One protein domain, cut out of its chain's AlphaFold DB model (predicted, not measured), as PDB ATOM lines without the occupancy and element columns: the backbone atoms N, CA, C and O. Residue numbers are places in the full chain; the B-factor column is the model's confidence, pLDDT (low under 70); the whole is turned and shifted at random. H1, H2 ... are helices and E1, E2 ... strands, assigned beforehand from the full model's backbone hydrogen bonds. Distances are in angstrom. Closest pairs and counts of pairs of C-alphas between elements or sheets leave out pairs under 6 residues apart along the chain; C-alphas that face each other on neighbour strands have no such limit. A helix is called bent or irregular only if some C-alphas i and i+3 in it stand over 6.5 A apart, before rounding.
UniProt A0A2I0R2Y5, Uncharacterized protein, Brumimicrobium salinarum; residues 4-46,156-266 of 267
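AT A GLANCE: This is residues 4 to 46 and 156 to 266 of the 267 residues of an uncharacterized protein of Brumimicrobium salinarum (UniProt A0A2I0R2Y5). Two small, strongly twisted sheets, E2 E3 E6 and E1 E4 E5, meet where E4 and E5 come close to the bent strand E6, and the long helix H4 covers one face of the first sheet. H3 reaches from the first sheet to the second, the short helices H2 and H5 sit by H4, and residues 4 to 16, with H1, stick out from this body. The printed part has 154 residues, with five named helices and six named strands in the order H1 H2 E1 E2 E3 H3 E4 E5 E6 H4 H5; both sheets are antiparallel, in the orders E2 E3 E6 and E1 E4 E5, and the class is mixed. The whole is compact, with a radius of gyration of the C-alphas of 16.5 A and spans of 52 by 47 by 37 A.

HOW THE PARTS SIT: Start with the hairpin of E2, residues 164 to 171, and E3, residues 178 to 184, where N 168 and O 181 are 2.9 A apart. E6, residues 226 to 233, is antiparallel to E3, with N 182 and O 227 at 2.8 A; it bends by 53 degrees at residue 229. H4, residues 235 to 254, is on this sheet at a height over the sheet of 8.1 A, along the strands and over E2 and E3, making two layers, a helix on one face of a sheet; its closest C-alphas to E2 are those of Asn 246 and Ala 166, 5.1 A apart. In the other sheet, E4, residues 203 to 208, and E5, residues 211 to 217, form a hairpin with N 206 and O 214 at 2.8 A. E1, residues 42 to 46, is antiparallel to E4, with N 44 and O 205 at 2.9 A. The closest C-alphas of E5 and E6 are those of Val 214 and Ala 230, 4.9 A apart. H3, residues 186 to 198, is on the first sheet, with Gly 188 and Ile 164 the closest C-alphas to E2 at 6.6 A; it only grazes the second with residues 195 to 198. H2, residues 26 to 33, touches residues 243 to 247 of H4 alone, about perpendicular at 86 degrees, the closest C-alphas being those of Cys 26 and Cys 247 at 5.5 A. H5, residues 256 to 263, is close to H4 but not clearly touching, with Glu 251 and Phe 259 the closest C-alphas at 5.5 A. In H2, H3, H4 and H5 every O i to N i+4 pair is within hydrogen-bond range; in H1, residues 4 to 11, 2 of 4 are.

IN THESE COORDINATES: Find C-alpha 4 at (198.036, 273.695, 90.739), where H1 begins. H4 runs 28.6 A from C-alpha 235 at (236.249, 261.118, 105.485), E2 spans 20.0 A and E3 19.4 A. H5 ends at C-alpha 263, (229.601, 246.700, 85.745).

THE WHOLE: The two C-alphas farthest apart, those of Tyr 4 and Leu 35, are 52.5 A apart. Residues 47 to 155 are not printed, and C-alphas 46 and 156 stand 17.1 A apart across the cut. Look for the long link at residues 12 to 25, between H1 and H2. Mean pLDDT of the printed part is 78.5; residues 4 to 24, 33 to 36, 156 to 158, 221 and 223 are under 70.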
ATOM      1  N   TYR A   4     197.827 275.074  90.280       46.69
ATOM      2  CA  TYR A   4     198.036 273.695  90.739       46.69
ATOM      3  C   TYR A   4     198.991 272.860  89.871       46.69
ATOM      4  O   TYR A   4     199.467 271.826  90.324       46.69
ATOM      5  N   LEU A   5     199.328 273.309  88.655       44.69
ATOM      6  CA  LEU A   5     200.247 272.571  87.779       44.69
ATOM      7  C   LEU A   5     201.729 272.819  88.120       44.69
ATOM      8  O   LEU A   5     202.575 271.990  87.812       44.69
ATOM      9  N   PHE A   6     202.045 273.933  88.791       42.75
ATOM     10  CA  PHE A   6     203.431 274.289  89.118       42.75
ATOM     11  C   PHE A   6     203.931 273.599  90.399       42.75
ATOM     12  O   PHE A   6     205.108 273.274  90.520       42.75
ATOM     13  N   LEU A   7     203.022 273.280  91.328       43.25
ATOM     14  CA  LEU A   7     203.344 272.521  92.543       43.25
ATOM     15  C   LEU A   7     203.525 271.018  92.282       43.25
ATOM     16  O   LEU A   7     204.308 270.372  92.973       43.25
ATOM     17  N   PHE A   8     202.877 270.469  91.251       42.28
ATOM     18  CA  PHE A   8     203.051 269.060  90.885       42.28
ATOM     19  C   PHE A   8     204.411 268.790  90.213       42.28
ATOM     20  O   PHE A   8     204.968 267.706  90.353       42.28
ATOM     21  N   LEU A   9     205.001 269.798  89.557       42.81
ATOM     22  CA  LEU A   9     206.341 269.710  88.963       42.81
ATOM     23  C   LEU A   9     207.476 269.880  89.988       42.81
ATOM     24  O   LEU A   9     208.542 269.289  89.812       42.81
ATOM     25  N   LEU A  10     207.240 270.607  91.086       38.50
ATOM     26  CA  LEU A  10     208.195 270.728  92.198       38.50
ATOM     27  C   LEU A  10     208.236 269.475  93.089       38.50
ATOM     28  O   LEU A  10     209.293 269.143  93.616       38.50
ATOM     29  N   LEU A  11     207.131 268.727  93.199       40.41
ATOM     30  CA  LEU A  11     207.096 267.461  93.949       40.41
ATOM     31  C   LEU A  11     207.764 266.287  93.212       40.41
ATOM     32  O   LEU A  11     208.205 265.339  93.857       40.41
ATOM     33  N   PHE A  12     207.924 266.373  91.889       39.34
ATOM     34  CA  PHE A  12     208.685 265.397  91.095       39.34
ATOM     35  C   PHE A  12     210.167 265.766  90.899       39.34
ATOM     36  O   PHE A  12     210.900 265.032  90.243       39.34
ATOM     37  N   HIS A  13     210.637 266.859  91.517       35.28
ATOM     38  CA  HIS A  13     212.061 267.217  91.571       35.28
ATOM     39  C   HIS A  13     212.828 266.572  92.737       35.28
ATOM     40  O   HIS A  13     214.009 266.863  92.918       35.28
ATOM     41  N   PHE A  14     212.256 265.564  93.410       38.50
ATOM     42  CA  PHE A  14     213.077 264.428  93.845       38.50
ATOM     43  C   PHE A  14     213.524 263.653  92.595       38.50
ATOM     44  O   PHE A  14     213.184 262.488  92.387       38.50
ATOM     45  N   GLN A  15     214.292 264.326  91.733       38.12
ATOM     46  CA  GLN A  15     215.207 263.661  90.834       38.12
ATOM     47  C   GLN A  15     216.042 262.758  91.730       38.12
ATOM     48  O   GLN A  15     216.860 263.228  92.516       38.12
ATOM     49  N   ILE A  16     215.731 261.462  91.682       42.31
ATOM     50  CA  ILE A  16     216.699 260.421  91.357       42.31
ATOM     51  C   ILE A  16     218.105 260.995  91.546       42.31
ATOM     52  O   ILE A  16     218.665 261.552  90.604       42.31
ATOM     53  N   TYR A  17     218.626 260.944  92.779       40.28
ATOM     54  CA  TYR A  17     220.048 261.175  93.026       40.28
ATOM     55  C   TYR A  17     220.782 260.386  91.943       40.28
ATOM     56  O   TYR A  17     220.552 259.179  91.822       40.28
ATOM     57  N   SER A  18     221.484 261.102  91.060       43.69
ATOM     58  CA  SER A  18     221.683 260.649  89.685       43.69
ATOM     59  C   SER A  18     222.248 259.226  89.648       43.69
ATOM     60  O   SER A  18     223.320 258.944  90.185       43.69
ATOM     61  N   GLN A  19     221.516 258.300  89.022       47.56
ATOM     62  CA  GLN A  19     221.983 256.920  88.835       47.56
ATOM     63  C   GLN A  19     223.305 256.873  88.042       47.56
ATOM     64  O   GLN A  19     224.051 255.901  88.143       47.56
ATOM     65  N   SER A  20     223.634 257.944  87.308       49.78
ATOM     66  CA  SER A  20     224.893 258.110  86.579       49.78
ATOM     67  C   SER A  20     226.134 258.188  87.472       49.78
ATOM     68  O   SER A  20     227.190 257.735  87.042       49.78
ATOM     69  N   GLU A  21     226.040 258.693  88.708       55.25
ATOM     70  CA  GLU A  21     227.208 258.798  89.604       55.25
ATOM     71  C   GLU A  21     227.588 257.469  90.276       55.25
ATOM     72  O   GLU A  21     228.700 257.320  90.775       55.25
ATOM     73  N   ILE A  22     226.681 256.488  90.293       60.62
ATOM     74  CA  ILE A  22     226.860 255.233  91.039       60.62
ATOM     75  C   ILE A  22     227.468 254.133  90.154       60.62
ATOM     76  O   ILE A  22     228.181 253.268  90.656       60.62
ATOM     77  N   LYS A  23     227.245 254.185  88.834       66.62
ATOM     78  CA  LYS A  23     227.438 253.045  87.925       66.62
ATOM     79  C   LYS A  23     228.848 252.441  87.968       66.62
ATOM     80  O   LYS A  23     228.983 251.248  88.180       66.62
ATOM     81  N   CYS A  24     229.903 253.243  87.843       69.94
ATOM     82  CA  CYS A  24     231.277 252.722  87.816       69.94
ATOM     83  C   CYS A  24     232.009 252.667  89.164       69.94
ATOM     84  O   CYS A  24     232.752 251.708  89.382       69.94
ATOM     85  N   PRO A  25     231.752 253.574  90.124       70.94
ATOM     86  CA  PRO A  25     232.284 253.446  91.484       70.94
ATOM     87  C   PRO A  25     231.873 252.157  92.219       70.94
ATOM     88  O   PRO A  25     232.483 251.795  93.225       70.94
ATOM     89  N   CYS A  26     230.861 251.436  91.725       81.81
ATOM     90  CA  CYS A  26     230.448 250.151  92.282       81.81
ATOM     91  C   CYS A  26     231.309 248.950  91.881       81.81
ATOM     92  O   CYS A  26     231.206 247.902  92.527       81.81
ATOM     93  N   LEU A  27     232.191 249.084  90.885       75.94
ATOM     94  CA  LEU A  27     233.070 247.995  90.459       75.94
ATOM     95  C   LEU A  27     233.988 247.523  91.600       75.94
ATOM     96  O   LEU A  27     234.164 246.320  91.812       75.94
ATOM     97  N   ASP A  28     234.529 248.465  92.375       73.12
ATOM     98  CA  ASP A  28     235.403 248.162  93.512       73.12
ATOM     99  C   ASP A  28     234.646 247.450  94.633       73.12
ATOM    100  O   ASP A  28     235.148 246.493  95.231       73.12
ATOM    101  N   TYR A  29     233.400 247.860  94.880       75.44
ATOM    102  CA  TYR A  29     232.527 247.177  95.827       75.44
ATOM    103  C   TYR A  29     232.226 245.746  95.384       75.44
ATOM    104  O   TYR A  29     232.359 244.825  96.190       75.44
ATOM    105  N   TYR A  30     231.876 245.543  94.113       75.12
ATOM    106  CA  TYR A  30     231.567 244.220  93.578       75.12
ATOM    107  C   TYR A  30     232.740 243.247  93.772       75.12
ATOM    108  O   TYR A  30     232.561 242.173  94.353       75.12
ATOM    109  N   LYS A  31     233.963 243.662  93.411       74.75
ATOM    110  CA  LYS A  31     235.186 242.861  93.613       74.75
ATOM    111  C   LYS A  31     235.424 242.514  95.087       74.75
ATOM    112  O   LYS A  31     235.753 241.373  95.404       74.75
ATOM    113  N   GLN A  32     235.234 243.475  95.992       71.31
ATOM    114  CA  GLN A  32     235.457 243.271  97.428       71.31
ATOM    115  C   GLN A  32     234.351 242.452  98.106       71.31
ATOM    116  O   GLN A  32     234.633 241.728  99.060       71.31
ATOM    117  N   SER A  33     233.101 242.566  97.654       69.44
ATOM    118  CA  SER A  33     231.950 241.884  98.258       69.44
ATOM    119  C   SER A  33     232.062 240.359  98.159       69.44
ATOM    120  O   SER A  33     231.802 239.674  99.143       69.44
ATOM    121  N   ARG A  34     232.583 239.831  97.039       66.62
ATOM    122  CA  ARG A  34     232.850 238.390  96.850       66.62
ATOM    123  C   ARG A  34     233.852 237.811  97.851       66.62
ATOM    124  O   ARG A  34     233.846 236.611  98.094       66.62
ATOM    125  N   LEU A  35     234.709 238.652  98.426       62.78
ATOM    126  CA  LEU A  35     235.728 238.237  99.391       62.78
ATOM    127  C   LEU A  35     235.224 238.279 100.840       62.78
ATOM    128  O   LEU A  35     235.939 237.855 101.746       62.78
ATOM    129  N   LYS A  36     234.021 238.812 101.091       67.06
ATOM    130  CA  LYS A  36     233.505 239.023 102.446       67.06
ATOM    131  C   LYS A  36     232.291 238.148 102.721       67.06
ATOM    132  O   LYS A  36     231.270 238.245 102.058       67.06
ATOM    133  N   THR A  37     232.381 237.363 103.787       70.12
ATOM    134  CA  THR A  37     231.281 236.525 104.292       70.12
ATOM    135  C   THR A  37     230.345 237.266 105.249       70.12
ATOM    136  O   THR A  37     229.289 236.750 105.600       70.12
ATOM    137  N   SER A  38     230.719 238.468 105.698       75.75
ATOM    138  CA  SER A  38     229.935 239.264 106.647       75.75
ATOM    139  C   SER A  38     229.045 240.288 105.949       75.75
ATOM    140  O   SER A  38     229.434 240.897 104.950       75.75
ATOM    141  N   SER A  39     227.862 240.512 106.522       82.31
ATOM    142  CA  SER A  39     226.888 241.495 106.056       82.31
ATOM    143  C   SER A  39     227.468 242.916 105.997       82.31
ATOM    144  O   SER A  39     228.240 243.337 106.866       82.31
ATOM    145  N   LEU A  40     227.043 243.685 104.987       87.44
ATOM    146  CA  LEU A  40     227.438 245.088 104.822       87.44
ATOM    147  C   LEU A  40     226.974 245.962 105.991       87.44
ATOM    148  O   LEU A  40     227.731 246.821 106.434       87.44
ATOM    149  N   LEU A  41     225.738 245.776 106.459       89.19
ATOM    150  CA  LEU A  41     225.179 246.550 107.561       89.19
ATOM    151  C   LEU A  41     224.093 245.760 108.288       89.19
ATOM    152  O   LEU A  41     223.151 245.277 107.654       89.19
ATOM    153  N   GLU A  42     224.220 245.688 109.607       89.44
ATOM    154  CA  GLU A  42     223.296 245.039 110.536       89.44
ATOM    155  C   GLU A  42     223.162 245.912 111.787       89.44
ATOM    156  O   GLU A  42     224.150 246.485 112.248       89.44
ATOM    157  N   PHE A  43     221.958 246.015 112.345       87.56
ATOM    158  CA  PHE A  43     221.719 246.724 113.600       87.56
ATOM    159  C   PHE A  43     221.303 245.747 114.692       87.56
ATOM    160  O   PHE A  43     220.414 244.920 114.493       87.56
ATOM    161  N   TYR A  44     221.923 245.884 115.859       87.44
ATOM    162  CA  TYR A  44     221.688 245.023 117.012       87.44
ATOM    163  C   TYR A  44     221.405 245.846 118.260       87.44
ATOM    164  O   TYR A  44     221.912 246.957 118.405       87.44
ATOM    165  N   ARG A  45     220.666 245.264 119.206       85.00
ATOM    166  CA  ARG A  45     220.666 245.749 120.587       85.00
ATOM    167  C   ARG A  45     222.048 245.491 121.193       85.00
ATOM    168  O   ARG A  45     222.554 244.365 121.120       85.00
ATOM    169  N   ALA A  46     222.647 246.522 121.775       83.00
ATOM    170  CA  ALA A  46     223.844 246.360 122.586       83.00
ATOM    171  C   ALA A  46     223.491 245.731 123.934       83.00
ATOM    172  O   ALA A  46     222.466 246.066 124.532       83.00
ATOM    173  N   LYS A 156     213.385 238.246 112.376       45.47
ATOM    174  CA  LYS A 156     212.292 239.224 112.189       45.47
ATOM    175  C   LYS A 156     212.493 240.624 112.777       45.47
ATOM    176  O   LYS A 156     211.559 241.410 112.692       45.47
ATOM    177  N   LYS A 157     213.633 240.963 113.392       52.31
ATOM    178  CA  LYS A 157     213.748 242.243 114.132       52.31
ATOM    179  C   LYS A 157     215.116 242.926 114.044       52.31
ATOM    180  O   LYS A 157     215.620 243.408 115.053       52.31
ATOM    181  N   TYR A 158     215.731 242.978 112.865       66.19
ATOM    182  CA  TYR A 158     216.937 243.782 112.667       66.19
ATOM    183  C   TYR A 158     216.829 244.614 111.396       66.19
ATOM    184  O   TYR A 158     216.543 244.112 110.309       66.19
ATOM    185  N   LEU A 159     217.094 245.910 111.541       79.50
ATOM    186  CA  LEU A 159     217.413 246.742 110.393       79.50
ATOM    187  C   LEU A 159     218.718 246.229 109.784       79.50
ATOM    188  O   LEU A 159     219.653 245.833 110.485       79.50
ATOM    189  N   SER A 160     218.790 246.246 108.465       86.12
ATOM    190  CA  SER A 160     219.985 245.859 107.721       86.12
ATOM    191  C   SER A 160     220.159 246.747 106.500       86.12
ATOM    192  O   SER A 160     219.315 247.597 106.205       86.12
ATOM    193  N   SER A 161     221.205 246.499 105.711       86.19
ATOM    194  CA  SER A 161     221.363 247.159 104.409       86.19
ATOM    195  C   SER A 161     220.161 246.960 103.468       86.19
ATOM    196  O   SER A 161     220.035 247.680 102.487       86.19
ATOM    197  N   LYS A 162     219.276 245.973 103.696       85.50
ATOM    198  CA  LYS A 162     218.039 245.773 102.904       85.50
ATOM    199  C   LYS A 162     216.997 246.871 103.126       85.50
ATOM    200  O   LYS A 162     216.140 247.079 102.277       85.50
ATOM    201  N   ASN A 163     217.085 247.576 104.246       89.31
ATOM    202  CA  ASN A 163     216.134 248.604 104.648       89.31
ATOM    203  C   ASN A 163     216.575 250.018 104.238       89.31
ATOM    204  O   ASN A 163     215.893 250.976 104.584       89.31
ATOM    205  N   ILE A 164     217.714 250.152 103.547       89.94
ATOM    206  CA  ILE A 164     218.360 251.423 103.204       89.94
ATOM    207  C   ILE A 164     218.385 251.589 101.682       89.94
ATOM    208  O   ILE A 164     218.935 250.735 100.987       89.94
ATOM    209  N   ASP A 165     217.820 252.686 101.179       90.19
ATOM    210  CA  ASP A 165     217.793 253.022  99.746       90.19
ATOM    211  C   ASP A 165     219.003 253.842  99.310       90.19
ATOM    212  O   ASP A 165     219.434 253.768  98.158       90.19
ATOM    213  N   ALA A 166     219.529 254.652 100.224       91.38
ATOM    214  CA  ALA A 166     220.674 255.506  99.976       91.38
ATOM    215  C   ALA A 166     221.374 255.862 101.286       91.38
ATOM    216  O   ALA A 166     220.810 255.755 102.373       91.38
ATOM    217  N   ALA A 167     222.605 256.332 101.178       93.00
ATOM    218  CA  ALA A 167     223.370 256.921 102.252       93.00
ATOM    219  C   ALA A 167     223.988 258.242 101.796       93.00
ATOM    220  O   ALA A 167     224.385 258.406 100.638       93.00
ATOM    221  N   ILE A 168     224.114 259.163 102.746       93.56
ATOM    222  CA  ILE A 168     224.778 260.455 102.586       93.56
ATOM    223  C   ILE A 168     225.854 260.623 103.656       93.56
ATOM    224  O   ILE A 168     225.760 260.058 104.747       93.56
ATOM    225  N   VAL A 169     226.876 261.414 103.339       94.06
ATOM    226  CA  VAL A 169     227.904 261.818 104.299       94.06
ATOM    227  C   VAL A 169     227.579 263.224 104.775       94.06
ATOM    228  O   VAL A 169     227.392 264.122 103.956       94.06
ATOM    229  N   THR A 170     227.535 263.417 106.087       93.62
ATOM    230  CA  THR A 170     227.437 264.740 106.708       93.62
ATOM    231  C   THR A 170     228.713 265.029 107.489       93.62
ATOM    232  O   THR A 170     229.419 264.110 107.905       93.62
ATOM    233  N   ASN A 171     229.048 266.305 107.660       92.56
ATOM    234  CA  ASN A 171     230.187 266.728 108.467       92.56
ATOM    235  C   ASN A 171     229.663 267.411 109.728       92.56
ATOM    236  O   ASN A 171     228.842 268.323 109.643       92.56
ATOM    237  N   ASP A 172     230.126 266.955 110.884       83.38
ATOM    238  CA  ASP A 172     229.869 267.627 112.148       83.38
ATOM    239  C   ASP A 172     230.792 268.845 112.250       83.38
ATOM    240  O   ASP A 172     232.020 268.734 112.278       83.38
ATOM    241  N   SER A 173     230.181 270.027 112.303       80.75
ATOM    242  CA  SER A 173     230.887 271.303 112.328       80.75
ATOM    243  C   SER A 173     231.768 271.486 113.566       80.75
ATOM    244  O   SER A 173     232.749 272.235 113.474       80.75
ATOM    245  N   ILE A 174     231.450 270.807 114.674       80.69
ATOM    246  CA  ILE A 174     232.151 270.891 115.958       80.69
ATOM    247  C   ILE A 174     233.330 269.922 115.962       80.69
ATOM    248  O   ILE A 174     234.478 270.342 116.093       80.69
ATOM    249  N   SER A 175     233.066 268.628 115.774       76.88
ATOM    250  CA  SER A 175     234.115 267.601 115.832       76.88
ATOM    251  C   SER A 175     234.987 267.551 114.570       76.88
ATOM    252  O   SER A 175     236.032 266.895 114.564       76.88
ATOM    253  N   LYS A 176     234.561 268.218 113.483       84.88
ATOM    254  CA  LYS A 176     235.114 268.105 112.117       84.88
ATOM    255  C   LYS A 176     235.141 266.669 111.590       84.88
ATOM    256  O   LYS A 176     235.810 266.379 110.593       84.88
ATOM    257  N   LYS A 177     234.418 265.759 112.244       88.06
ATOM    258  CA  LYS A 177     234.297 264.363 111.843       88.06
ATOM    259  C   LYS A 177     233.104 264.166 110.925       88.06
ATOM    260  O   LYS A 177     232.217 265.010 110.827       88.06
ATOM    261  N   ASN A 178     233.109 263.039 110.225       92.06
ATOM    262  CA  ASN A 178     232.070 262.714 109.267       92.06
ATOM    263  C   ASN A 178     231.114 261.690 109.865       92.06
ATOM    264  O   ASN A 178     231.523 260.775 110.579       92.06
ATOM    265  N   ASN A 179     229.844 261.841 109.527       93.00
ATOM    266  CA  ASN A 179     228.791 260.901 109.849       93.00
ATOM    267  C   ASN A 179     228.234 260.330 108.547       93.00
ATOM    268  O   ASN A 179     228.233 260.998 107.511       93.00
ATOM    269  N   VAL A 180     227.746 259.096 108.599       93.88
ATOM    270  CA  VAL A 180     227.022 258.475 107.486       93.88
ATOM    271  C   VAL A 180     225.576 258.304 107.915       93.88
ATOM    272  O   VAL A 180     225.303 257.624 108.905       93.88
ATOM    273  N   ILE A 181     224.656 258.920 107.176       93.69
ATOM    274  CA  ILE A 181     223.213 258.817 107.401       93.69
ATOM    275  C   ILE A 181     222.619 257.949 106.300       93.69
ATOM    276  O   ILE A 181     222.829 258.225 105.122       93.69
ATOM    277  N   GLY A 182     221.892 256.905 106.680       91.94
ATOM    278  CA  GLY A 182     221.097 256.083 105.777       91.94
ATOM    279  C   GLY A 182     219.680 256.613 105.646       91.94
ATOM    280  O   GLY A 182     219.051 256.919 106.656       91.94
ATOM    281  N   ILE A 183     219.185 256.660 104.418       92.69
ATOM    282  CA  ILE A 183     217.804 256.967 104.055       92.69
ATOM    283  C   ILE A 183     217.093 255.627 103.855       92.69
ATOM    284  O   ILE A 183     217.485 254.827 103.001       92.69
ATOM    285  N   THR A 184     216.088 255.348 104.677       90.62
ATOM    286  CA  THR A 184     215.374 254.069 104.682       90.62
ATOM    287  C   THR A 184     214.247 254.038 103.652       90.62
ATOM    288  O   THR A 184     213.549 255.039 103.490       90.62
ATOM    289  N   ASN A 185     213.992 252.875 103.042       89.19
ATOM    290  CA  ASN A 185     212.761 252.649 102.269       89.19
ATOM    291  C   ASN A 185     211.517 252.571 103.169       89.19
ATOM    292  O   ASN A 185     211.616 252.536 104.393       89.19
ATOM    293  N   SER A 186     210.331 252.480 102.562       88.62
ATOM    294  CA  SER A 186     209.049 252.334 103.269       88.62
ATOM    295  C   SER A 186     209.036 251.175 104.275       88.62
ATOM    296  O   SER A 186     208.583 251.348 105.407       88.62
ATOM    297  N   LEU A 187     209.590 250.017 103.900       87.31
ATOM    298  CA  LEU A 187     209.762 248.887 104.812       87.31
ATOM    299  C   LEU A 187     210.731 249.243 105.946       87.31
ATOM    300  O   LEU A 187     210.457 248.961 107.104       87.31
ATOM    301  N   GLY A 188     211.847 249.896 105.636       87.69
ATOM    302  CA  GLY A 188     212.816 250.352 106.624       87.69
ATOM    303  C   GLY A 188     212.253 251.360 107.622       87.69
ATOM    304  O   GLY A 188     212.593 251.263 108.795       87.69
ATOM    305  N   ILE A 189     211.344 252.251 107.217       88.88
ATOM    306  CA  ILE A 189     210.626 253.151 108.137       88.88
ATOM    307  C   ILE A 189     209.784 252.337 109.125       88.88
ATOM    308  O   ILE A 189     209.823 252.590 110.332       88.88
ATOM    309  N   HIS A 190     209.035 251.350 108.623       87.19
ATOM    310  CA  HIS A 190     208.235 250.458 109.461       87.19
ATOM    311  C   HIS A 190     209.115 249.681 110.448       87.19
ATOM    312  O   HIS A 190     208.881 249.731 111.657       87.19
ATOM    313  N   GLU A 191     210.167 249.032 109.950       86.06
ATOM    314  CA  GLU A 191     211.100 248.268 110.779       86.06
ATOM    315  C   GLU A 191     211.823 249.161 111.790       86.06
ATOM    316  O   GLU A 191     211.992 248.766 112.937       86.06
ATOM    317  N   LEU A 192     212.184 250.393 111.426       85.25
ATOM    318  CA  LEU A 192     212.835 251.349 112.324       85.25
ATOM    319  C   LEU A 192     211.910 251.784 113.457       85.25
ATOM    320  O   LEU A 192     212.339 251.870 114.613       85.25
ATOM    321  N   LYS A 193     210.629 251.991 113.154       85.06
ATOM    322  CA  LYS A 193     209.606 252.257 114.164       85.06
ATOM    323  C   LYS A 193     209.464 251.075 115.121       85.06
ATOM    324  O   LYS A 193     209.559 251.264 116.332       85.06
ATOM    325  N   VAL A 194     209.266 249.865 114.600       84.44
ATOM    326  CA  VAL A 194     209.111 248.655 115.425       84.44
ATOM    327  C   VAL A 194     210.362 248.427 116.273       84.44
ATOM    328  O   VAL A 194     210.261 248.244 117.486       84.44
ATOM    329  N   PHE A 195     211.537 248.492 115.654       81.69
ATOM    330  CA  PHE A 195     212.820 248.275 116.303       81.69
ATOM    331  C   PHE A 195     213.091 249.310 117.400       81.69
ATOM    332  O   PHE A 195     213.464 248.931 118.508       81.69
ATOM    333  N   SER A 196     212.849 250.600 117.145       82.31
ATOM    334  CA  SER A 196     213.080 251.647 118.149       82.31
ATOM    335  C   SER A 196     212.108 251.597 119.328       82.31
ATOM    336  O   SER A 196     212.514 251.904 120.446       82.31
ATOM    337  N   LEU A 197     210.862 251.160 119.119       82.94
ATOM    338  CA  LEU A 197     209.893 250.962 120.204       82.94
ATOM    339  C   LEU A 197     210.279 249.792 121.118       82.94
ATOM    340  O   LEU A 197     210.213 249.924 122.337       82.94
ATOM    341  N   HIS A 198     210.720 248.669 120.544       81.56
ATOM    342  CA  HIS A 198     211.139 247.498 121.328       81.56
ATOM    343  C   HIS A 198     212.445 247.724 122.096       81.56
ATOM    344  O   HIS A 198     212.663 247.083 123.118       81.56
ATOM    345  N   ASN A 199     213.302 248.619 121.602       77.56
ATOM    346  CA  ASN A 199     214.606 248.920 122.191       77.56
ATOM    347  C   ASN A 199     214.649 250.338 122.798       77.56
ATOM    348  O   ASN A 199     215.708 250.964 122.871       77.56
ATOM    349  N   TYR A 200     213.495 250.880 123.204       79.56
ATOM    350  CA  TYR A 200     213.411 252.195 123.842       79.56
ATOM    351  C   TYR A 200     214.288 252.244 125.101       79.56
ATOM    352  O   TYR A 200     214.263 251.316 125.909       79.56
ATOM    353  N   ARG A 201     215.059 253.330 125.272       75.81
ATOM    354  CA  ARG A 201     216.069 253.482 126.338       75.81
ATOM    355  C   ARG A 201     217.139 252.387 126.340       75.81
ATOM    356  O   ARG A 201     217.663 252.025 127.389       75.81
ATOM    357  N   GLN A 202     217.484 251.872 125.166       78.69
ATOM    358  CA  GLN A 202     218.608 250.960 124.985       78.69
ATOM    359  C   GLN A 202     219.563 251.506 123.927       78.69
ATOM    360  O   GLN A 202     219.250 252.458 123.206       78.69
ATOM    361  N   PHE A 203     220.746 250.902 123.829       84.12
ATOM    362  CA  PHE A 203     221.698 251.220 122.772       84.12
ATOM    363  C   PHE A 203     221.475 250.328 121.559       84.12
ATOM    364  O   PHE A 203     221.429 249.102 121.671       84.12
ATOM    365  N   ILE A 204     221.399 250.951 120.386       84.81
ATOM    366  CA  ILE A 204     221.501 250.268 119.102       84.81
ATOM    367  C   ILE A 204     222.935 250.375 118.619       84.81
ATOM    368  O   ILE A 204     223.465 251.475 118.474       84.81
ATOM    369  N   THR A 205     223.514 249.236 118.271       89.00
ATOM    370  CA  THR A 205     224.829 249.119 117.658       89.00
ATOM    371  C   THR A 205     224.687 248.790 116.176       89.00
ATOM    372  O   THR A 205     224.155 247.740 115.814       89.00
ATOM    373  N   GLY A 206     225.186 249.679 115.316       90.69
ATOM    374  CA  GLY A 206     225.341 249.433 113.886       90.69
ATOM    375  C   GLY A 206     226.671 248.738 113.602       90.69
ATOM    376  O   GLY A 206     227.742 249.215 113.995       90.69
ATOM    377  N   VAL A 207     226.602 247.606 112.914       90.62
ATOM    378  CA  VAL A 207     227.732 246.742 112.575       90.62
ATOM    379  C   VAL A 207     227.876 246.684 111.064       90.62
ATOM    380  O   VAL A 207     226.944 246.307 110.361       90.62
ATOM    381  N   SER A 208     229.069 246.997 110.567       90.06
ATOM    382  CA  SER A 208     229.435 246.822 109.163       90.06
ATOM    383  C   SER A 208     230.643 245.908 109.064       90.06
ATOM    384  O   SER A 208     231.662 246.156 109.710       90.06
ATOM    385  N   TYR A 209     230.531 244.823 108.292       87.12
ATOM    386  CA  TYR A 209     231.607 243.845 108.102       87.12
ATOM    387  C   TYR A 209     232.256 243.370 109.412       87.12
ATOM    388  O   TYR A 209     233.480 243.371 109.556       87.12
ATOM    389  N   ASN A 210     231.425 242.991 110.388       87.62
ATOM    390  CA  ASN A 210     231.864 242.546 111.715       87.62
ATOM    391  C   ASN A 210     232.678 243.594 112.505       87.62
ATOM    392  O   ASN A 210     233.527 243.242 113.326       87.62
ATOM    393  N   LYS A 211     232.438 244.886 112.264       92.19
ATOM    394  CA  LYS A 211     232.983 245.986 113.061       92.19
ATOM    395  C   LYS A 211     231.877 246.951 113.457       92.19
ATOM    396  O   LYS A 211     231.023 247.285 112.637       92.19
ATOM    397  N   VAL A 212     231.906 247.423 114.699       92.12
ATOM    398  CA  VAL A 212     230.967 248.448 115.168       92.12
ATOM    399  C   VAL A 212     231.349 249.797 114.570       92.12
ATOM    400  O   VAL A 212     232.476 250.263 114.750       92.12
ATOM    401  N   VAL A 213     230.412 250.415 113.858       92.94
ATOM    402  CA  VAL A 213     230.586 251.721 113.196       92.94
ATOM    403  C   VAL A 213     229.814 252.840 113.891       92.94
ATOM    404  O   VAL A 213     230.165 254.009 113.754       92.94
ATOM    405  N   VAL A 214     228.799 252.482 114.674       90.94
ATOM    406  CA  VAL A 214     228.022 253.401 115.502       90.94
ATOM    407  C   VAL A 214     227.410 252.629 116.663       90.94
ATOM    408  O   VAL A 214     227.041 251.465 116.512       90.94
ATOM    409  N   SER A 215     227.267 253.274 117.817       88.38
ATOM    410  CA  SER A 215     226.400 252.771 118.875       88.38
ATOM    411  C   SER A 215     225.721 253.932 119.592       88.38
ATOM    412  O   SER A 215     226.402 254.820 120.105       88.38
ATOM    413  N   LYS A 216     224.385 253.972 119.562       84.06
ATOM    414  CA  LYS A 216     223.586 255.124 120.003       84.06
ATOM    415  C   LYS A 216     222.437 254.730 120.908       84.06
ATOM    416  O   LYS A 216     221.737 253.759 120.640       84.06
ATOM    417  N   PHE A 217     222.221 255.549 121.931       82.06
ATOM    418  CA  PHE A 217     221.088 255.433 122.831       82.06
ATOM    419  C   PHE A 217     219.799 255.907 122.157       82.06
ATOM    420  O   PHE A 217     219.746 257.012 121.608       82.06
ATOM    421  N   ILE A 218     218.744 255.099 122.221       76.00
ATOM    422  CA  ILE A 218     217.418 255.495 121.752       76.00
ATOM    423  C   ILE A 218     216.709 256.275 122.855       76.00
ATOM    424  O   ILE A 218     216.125 255.693 123.770       76.00
ATOM    425  N   GLN A 219     216.706 257.600 122.737       72.19
ATOM    426  CA  GLN A 219     215.919 258.461 123.627       72.19
ATOM    427  C   GLN A 219     214.461 258.595 123.194       72.19
ATOM    428  O   GLN A 219     213.604 258.825 124.037       72.19
ATOM    429  N   ASN A 220     214.186 258.449 121.896       71.06
ATOM    430  CA  ASN A 220     212.866 258.595 121.297       71.06
ATOM    431  C   ASN A 220     212.689 257.582 120.167       71.06
ATOM    432  O   ASN A 220     213.650 257.197 119.501       71.06
ATOM    433  N   SER A 221     211.445 257.194 119.918       66.44
ATOM    434  CA  SER A 221     211.065 256.409 118.744       66.44
ATOM    435  C   SER A 221     211.472 257.119 117.450       66.44
ATOM    436  O   SER A 221     211.213 258.313 117.269       66.44
ATOM    437  N   LEU A 222     212.107 256.375 116.548       71.69
ATOM    438  CA  LEU A 222     212.691 256.892 115.317       71.69
ATOM    439  C   LEU A 222     211.662 256.778 114.180       71.69
ATOM    440  O   LEU A 222     211.376 255.681 113.709       71.69
ATOM    441  N   TYR A 223     211.096 257.912 113.753       65.75
ATOM    442  CA  TYR A 223     210.024 257.954 112.739       65.75
ATOM    443  C   TYR A 223     210.425 258.587 111.403       65.75
ATOM    444  O   TYR A 223     209.686 258.481 110.433       65.75
ATOM    445  N   GLN A 224     211.569 259.268 111.338       70.00
ATOM    446  CA  GLN A 224     211.893 260.165 110.221       70.00
ATOM    447  C   GLN A 224     212.572 259.476 109.025       70.00
ATOM    448  O   GLN A 224     213.101 260.155 108.153       70.00
ATOM    449  N   GLY A 225     212.586 258.142 108.980       79.44
ATOM    450  CA  GLY A 225     213.156 257.374 107.866       79.44
ATOM    451  C   GLY A 225     214.653 257.582 107.615       79.44
ATOM    452  O   GLY A 225     215.177 257.143 106.600       79.44
ATOM    453  N   ASN A 226     215.353 258.233 108.540       87.38
ATOM    454  CA  ASN A 226     216.794 258.407 108.505       87.38
ATOM    455  C   ASN A 226     217.407 257.699 109.710       87.38
ATOM    456  O   ASN A 226     216.889 257.799 110.825       87.38
ATOM    457  N   ILE A 227     218.522 257.007 109.495       88.69
ATOM    458  CA  ILE A 227     219.265 256.317 110.550       88.69
ATOM    459  C   ILE A 227     220.747 256.673 110.483       88.69
ATOM    460  O   ILE A 227     221.351 256.696 109.413       88.69
ATOM    461  N   LEU A 228     221.350 256.941 111.638       89.69
ATOM    462  CA  LEU A 228     222.794 257.106 111.746       89.69
ATOM    463  C   LEU A 228     223.467 255.738 111.578       89.69
ATOM    464  O   LEU A 228     223.234 254.828 112.369       89.69
ATOM    465  N   ILE A 229     224.285 255.600 110.539       91.25
ATOM    466  CA  ILE A 229     224.991 254.362 110.185       91.25
ATOM    467  C   ILE A 229     226.420 254.374 110.722       91.25
ATOM    468  O   ILE A 229     226.920 253.345 111.160       91.25
ATOM    469  N   ALA A 230     227.088 255.522 110.680       91.94
ATOM    470  CA  ALA A 230     228.427 255.693 111.226       91.94
ATOM    471  C   ALA A 230     228.564 257.093 111.813       91.94
ATOM    472  O   ALA A 230     228.004 258.044 111.265       91.94
ATOM    473  N   GLU A 231     229.320 257.215 112.896       89.94
ATOM    474  CA  GLU A 231     229.522 258.486 113.585       89.94
ATOM    475  C   GLU A 231     230.998 258.767 113.826       89.94
ATOM    476  O   GLU A 231     231.753 257.872 114.209       89.94
ATOM    477  N   GLY A 232     231.395 260.027 113.665       88.44
ATOM    478  CA  GLY A 232     232.707 260.474 114.113       88.44
ATOM    479  C   GLY A 232     233.864 259.886 113.299       88.44
ATOM    480  O   GLY A 232     234.999 259.852 113.778       88.44
ATOM    481  N   VAL A 233     233.593 259.404 112.086       89.81
ATOM    482  CA  VAL A 233     234.551 258.661 111.266       89.81
ATOM    483  C   VAL A 233     235.397 259.579 110.383       89.81
ATOM    484  O   VAL A 233     235.057 260.740 110.113       89.81
ATOM    485  N   ASP A 234     236.531 259.055 109.921       90.62
ATOM    486  CA  ASP A 234     237.333 259.707 108.891       90.62
ATOM    487  C   ASP A 234     236.571 259.802 107.552       90.62
ATOM    488  O   ASP A 234     235.621 259.063 107.279       90.62
ATOM    489  N   LYS A 235     236.951 260.791 106.735       91.25
ATOM    490  CA  LYS A 235     236.249 261.118 105.485       91.25
ATOM    491  C   LYS A 235     236.323 259.974 104.477       91.25
ATOM    492  O   LYS A 235     235.338 259.713 103.792       91.25
ATOM    493  N   GLU A 236     237.480 259.329 104.381       91.00
ATOM    494  CA  GLU A 236     237.729 258.242 103.437       91.00
ATOM    495  C   GLU A 236     236.794 257.063 103.723       91.00
ATOM    496  O   GLU A 236     236.029 256.660 102.847       91.00
ATOM    497  N   PHE A 237     236.734 256.619 104.980       90.06
ATOM    498  CA  PHE A 237     235.821 255.577 105.430       90.06
ATOM    499  C   PHE A 237     234.351 255.976 105.265       90.06
ATOM    500  O   PHE A 237     233.539 255.149 104.850       90.06
ATOM    501  N   ALA A 238     233.981 257.227 105.562       91.75
ATOM    502  CA  ALA A 238     232.603 257.694 105.384       91.75
ATOM    503  C   ALA A 238     232.152 257.599 103.919       91.75
ATOM    504  O   ALA A 238     231.059 257.107 103.627       91.75
ATOM    505  N   VAL A 239     233.006 258.051 102.994       90.88
ATOM    506  CA  VAL A 239     232.756 258.012 101.547       90.88
ATOM    507  C   VAL A 239     232.729 256.573 101.037       90.88
ATOM    508  O   VAL A 239     231.823 256.218 100.278       90.88
ATOM    509  N   GLU A 240     233.667 255.736 101.483       89.12
ATOM    510  CA  GLU A 240     233.696 254.310 101.163       89.12
ATOM    511  C   GLU A 240     232.391 253.635 101.610       89.12
ATOM    512  O   GLU A 240     231.696 253.031 100.795       89.12
ATOM    513  N   LEU A 241     232.009 253.779 102.882       90.19
ATOM    514  CA  LEU A 241     230.807 253.158 103.436       90.19
ATOM    515  C   LEU A 241     229.535 253.629 102.718       90.19
ATOM    516  O   LEU A 241     228.701 252.798 102.354       90.19
ATOM    517  N   ARG A 242     229.419 254.937 102.443       92.00
ATOM    518  CA  ARG A 242     228.334 255.512 101.633       92.00
ATOM    519  C   ARG A 242     228.238 254.830 100.268       92.00
ATOM    520  O   ARG A 242     227.156 254.394  99.882       92.00
ATOM    521  N   ASN A 243     229.356 254.728  99.547       88.75
ATOM    522  CA  ASN A 243     229.384 254.105  98.223       88.75
ATOM    523  C   ASN A 243     228.921 252.656  98.287       88.75
ATOM    524  O   ASN A 243     228.068 252.260  97.504       88.75
ATOM    525  N   LYS A 244     229.412 251.885  99.260       89.12
ATOM    526  CA  LYS A 244     229.026 250.478  99.423       89.12
ATOM    527  C   LYS A 244     227.530 250.308  99.671       89.12
ATOM    528  O   LYS A 244     226.916 249.422  99.083       89.12
ATOM    529  N   ILE A 245     226.936 251.168 100.499       89.69
ATOM    530  CA  ILE A 245     225.490 251.157 100.762       89.69
ATOM    531  C   ILE A 245     224.708 251.496  99.495       89.69
ATOM    532  O   ILE A 245     223.803 250.749  99.131       89.69
ATOM    533  N   ASN A 246     225.093 252.562  98.791       90.25
ATOM    534  CA  ASN A 246     224.417 252.989  97.566       90.25
ATOM    535  C   ASN A 246     224.534 251.942  96.453       90.25
ATOM    536  O   ASN A 246     223.550 251.652  95.780       90.25
ATOM    537  N   CYS A 247     225.704 251.318  96.302       88.06
ATOM    538  CA  CYS A 247     225.918 250.224  95.361       88.06
ATOM    539  C   CYS A 247     225.061 249.009  95.695       88.06
ATOM    540  O   CYS A 247     224.427 248.447  94.809       88.06
ATOM    541  N   ASN A 248     224.991 248.629  96.973       87.50
ATOM    542  CA  ASN A 248     224.157 247.513  97.394       87.50
ATOM    543  C   ASN A 248     222.658 247.798  97.208       87.50
ATOM    544  O   ASN A 248     221.901 246.885  96.885       87.50
ATOM    545  N   ALA A 249     222.218 249.044  97.394       86.38
ATOM    546  CA  ALA A 249     220.848 249.457  97.103       86.38
ATOM    547  C   ALA A 249     220.555 249.460  95.590       86.38
ATOM    548  O   ALA A 249     219.481 249.023  95.175       86.38
ATOM    549  N   HIS A 250     221.515 249.898  94.765       85.06
ATOM    550  CA  HIS A 250     221.409 249.864  93.301       85.06
ATOM    551  C   HIS A 250     221.299 248.430  92.780       85.06
ATOM    552  O   HIS A 250     220.323 248.107  92.108       85.06
ATOM    553  N   GLU A 251     222.224 247.552  93.178       85.12
ATOM    554  CA  GLU A 251     222.221 246.120  92.849       85.12
ATOM    555  C   GLU A 251     220.875 245.461  93.173       85.12
ATOM    556  O   GLU A 251     220.297 244.772  92.336       85.12
ATOM    557  N   LYS A 252     220.327 245.713  94.368       81.81
ATOM    558  CA  LYS A 252     219.017 245.177  94.773       81.81
ATOM    559  C   LYS A 252     217.877 245.641  93.877       81.81
ATOM    560  O   LYS A 252     216.941 244.878  93.658       81.81
ATOM    561  N   ARG A 253     217.923 246.888  93.408       82.56
ATOM    562  CA  ARG A 253     216.851 247.490  92.608       82.56
ATOM    563  C   ARG A 253     216.801 246.915  91.198       82.56
ATOM    564  O   ARG A 253     215.709 246.676  90.697       82.56
ATOM    565  N   ILE A 254     217.960 246.732  90.569       83.56
ATOM    566  CA  ILE A 254     218.044 246.264  89.176       83.56
ATOM    567  C   ILE A 254     218.241 244.747  89.063       83.56
ATOM    568  O   ILE A 254     218.046 244.180  87.994       83.56
ATOM    569  N   GLY A 255     218.579 244.083  90.170       82.12
ATOM    570  CA  GLY A 255     218.902 242.661  90.211       82.12
ATOM    571  C   GLY A 255     220.377 242.391  89.910       82.12
ATOM    572  O   GLY A 255     221.039 243.140  89.191       82.12
ATOM    573  N   GLN A 256     220.898 241.290  90.458       81.38
ATOM    574  CA  GLN A 256     222.322 240.951  90.375       81.38
ATOM    575  C   GLN A 256     222.800 240.772  88.927       81.38
ATOM    576  O   GLN A 256     223.853 241.288  88.567       81.38
ATOM    577  N   GLU A 257     222.036 240.072  88.083       82.19
ATOM    578  CA  GLU A 257     222.432 239.818  86.691       82.19
ATOM    579  C   GLU A 257     222.566 241.109  85.880       82.19
ATOM    580  O   GLU A 257     223.525 241.280  85.127       82.19
ATOM    581  N   GLU A 258     221.615 242.029  86.043       84.75
ATOM    582  CA  GLU A 258     221.639 243.313  85.347       84.75
ATOM    583  C   GLU A 258     222.765 244.193  85.883       84.75
ATOM    584  O   GLU A 258     223.532 244.763  85.110       84.75
ATOM    585  N   PHE A 259     222.952 244.212  87.203       84.06
ATOM    586  CA  PHE A 259     224.073 244.895  87.833       84.06
ATOM    587  C   PHE A 259     225.424 244.392  87.307       84.06
ATOM    588  O   PHE A 259     226.281 245.192  86.937       84.06
ATOM    589  N   GLU A 260     225.617 243.076  87.189       81.44
ATOM    590  CA  GLU A 260     226.842 242.490  86.634       81.44
ATOM    591  C   GLU A 260     227.069 242.861  85.162       81.44
ATOM    592  O   GLU A 260     228.214 243.088  84.757       81.44
ATOM    593  N   LYS A 261     226.004 242.949  84.354       84.12
ATOM    594  CA  LYS A 261     226.097 243.443  82.970       84.12
ATOM    595  C   LYS A 261     226.503 244.912  82.937       84.12
ATOM    596  O   LYS A 261     227.412 245.258  82.182       84.12
ATOM    597  N   GLU A 262     225.894 245.753  83.771       82.69
ATOM    598  CA  GLU A 262     226.251 247.170  83.874       82.69
ATOM    599  C   GLU A 262     227.719 247.352  84.288       82.69
ATOM    600  O   GLU A 262     228.435 248.136  83.661       82.69
ATOM    601  N   MET A 263     228.213 246.585  85.268       80.44
ATOM    602  CA  MET A 263     229.601 246.700  85.745       80.44
ATOM    603  C   MET A 263     230.642 246.344  84.679       80.44
ATOM    604  O   MET A 263     231.727 246.920  84.677       80.44
ATOM    605  N   LYS A 264     230.330 245.442  83.737       77.69
ATOM    606  CA  LYS A 264     231.237 245.102  82.620       77.69
ATOM    607  C   LYS A 264     231.471 246.266  81.655       77.69
ATOM    608  O   LYS A 264     232.436 246.237  80.897       77.69
ATOM    609  N   THR A 265     230.597 247.271  81.662       77.19
ATOM    610  CA  THR A 265     230.716 248.453  80.791       77.19
ATOM    611  C   THR A 265     231.575 249.564  81.392       77.19
ATOM    612  O   THR A 265     231.998 250.468  80.673       77.19
ATOM    613  N   CYS A 266     231.884 249.473  82.686       72.56
ATOM    614  CA  CYS A 266     232.785 250.377  83.384       72.56
ATOM    615  C   CYS A 266     234.235 249.958  83.127       72.56
ATOM    616  O   CYS A 266     234.731 249.015  83.744       72.56
TER     617      CYS A 266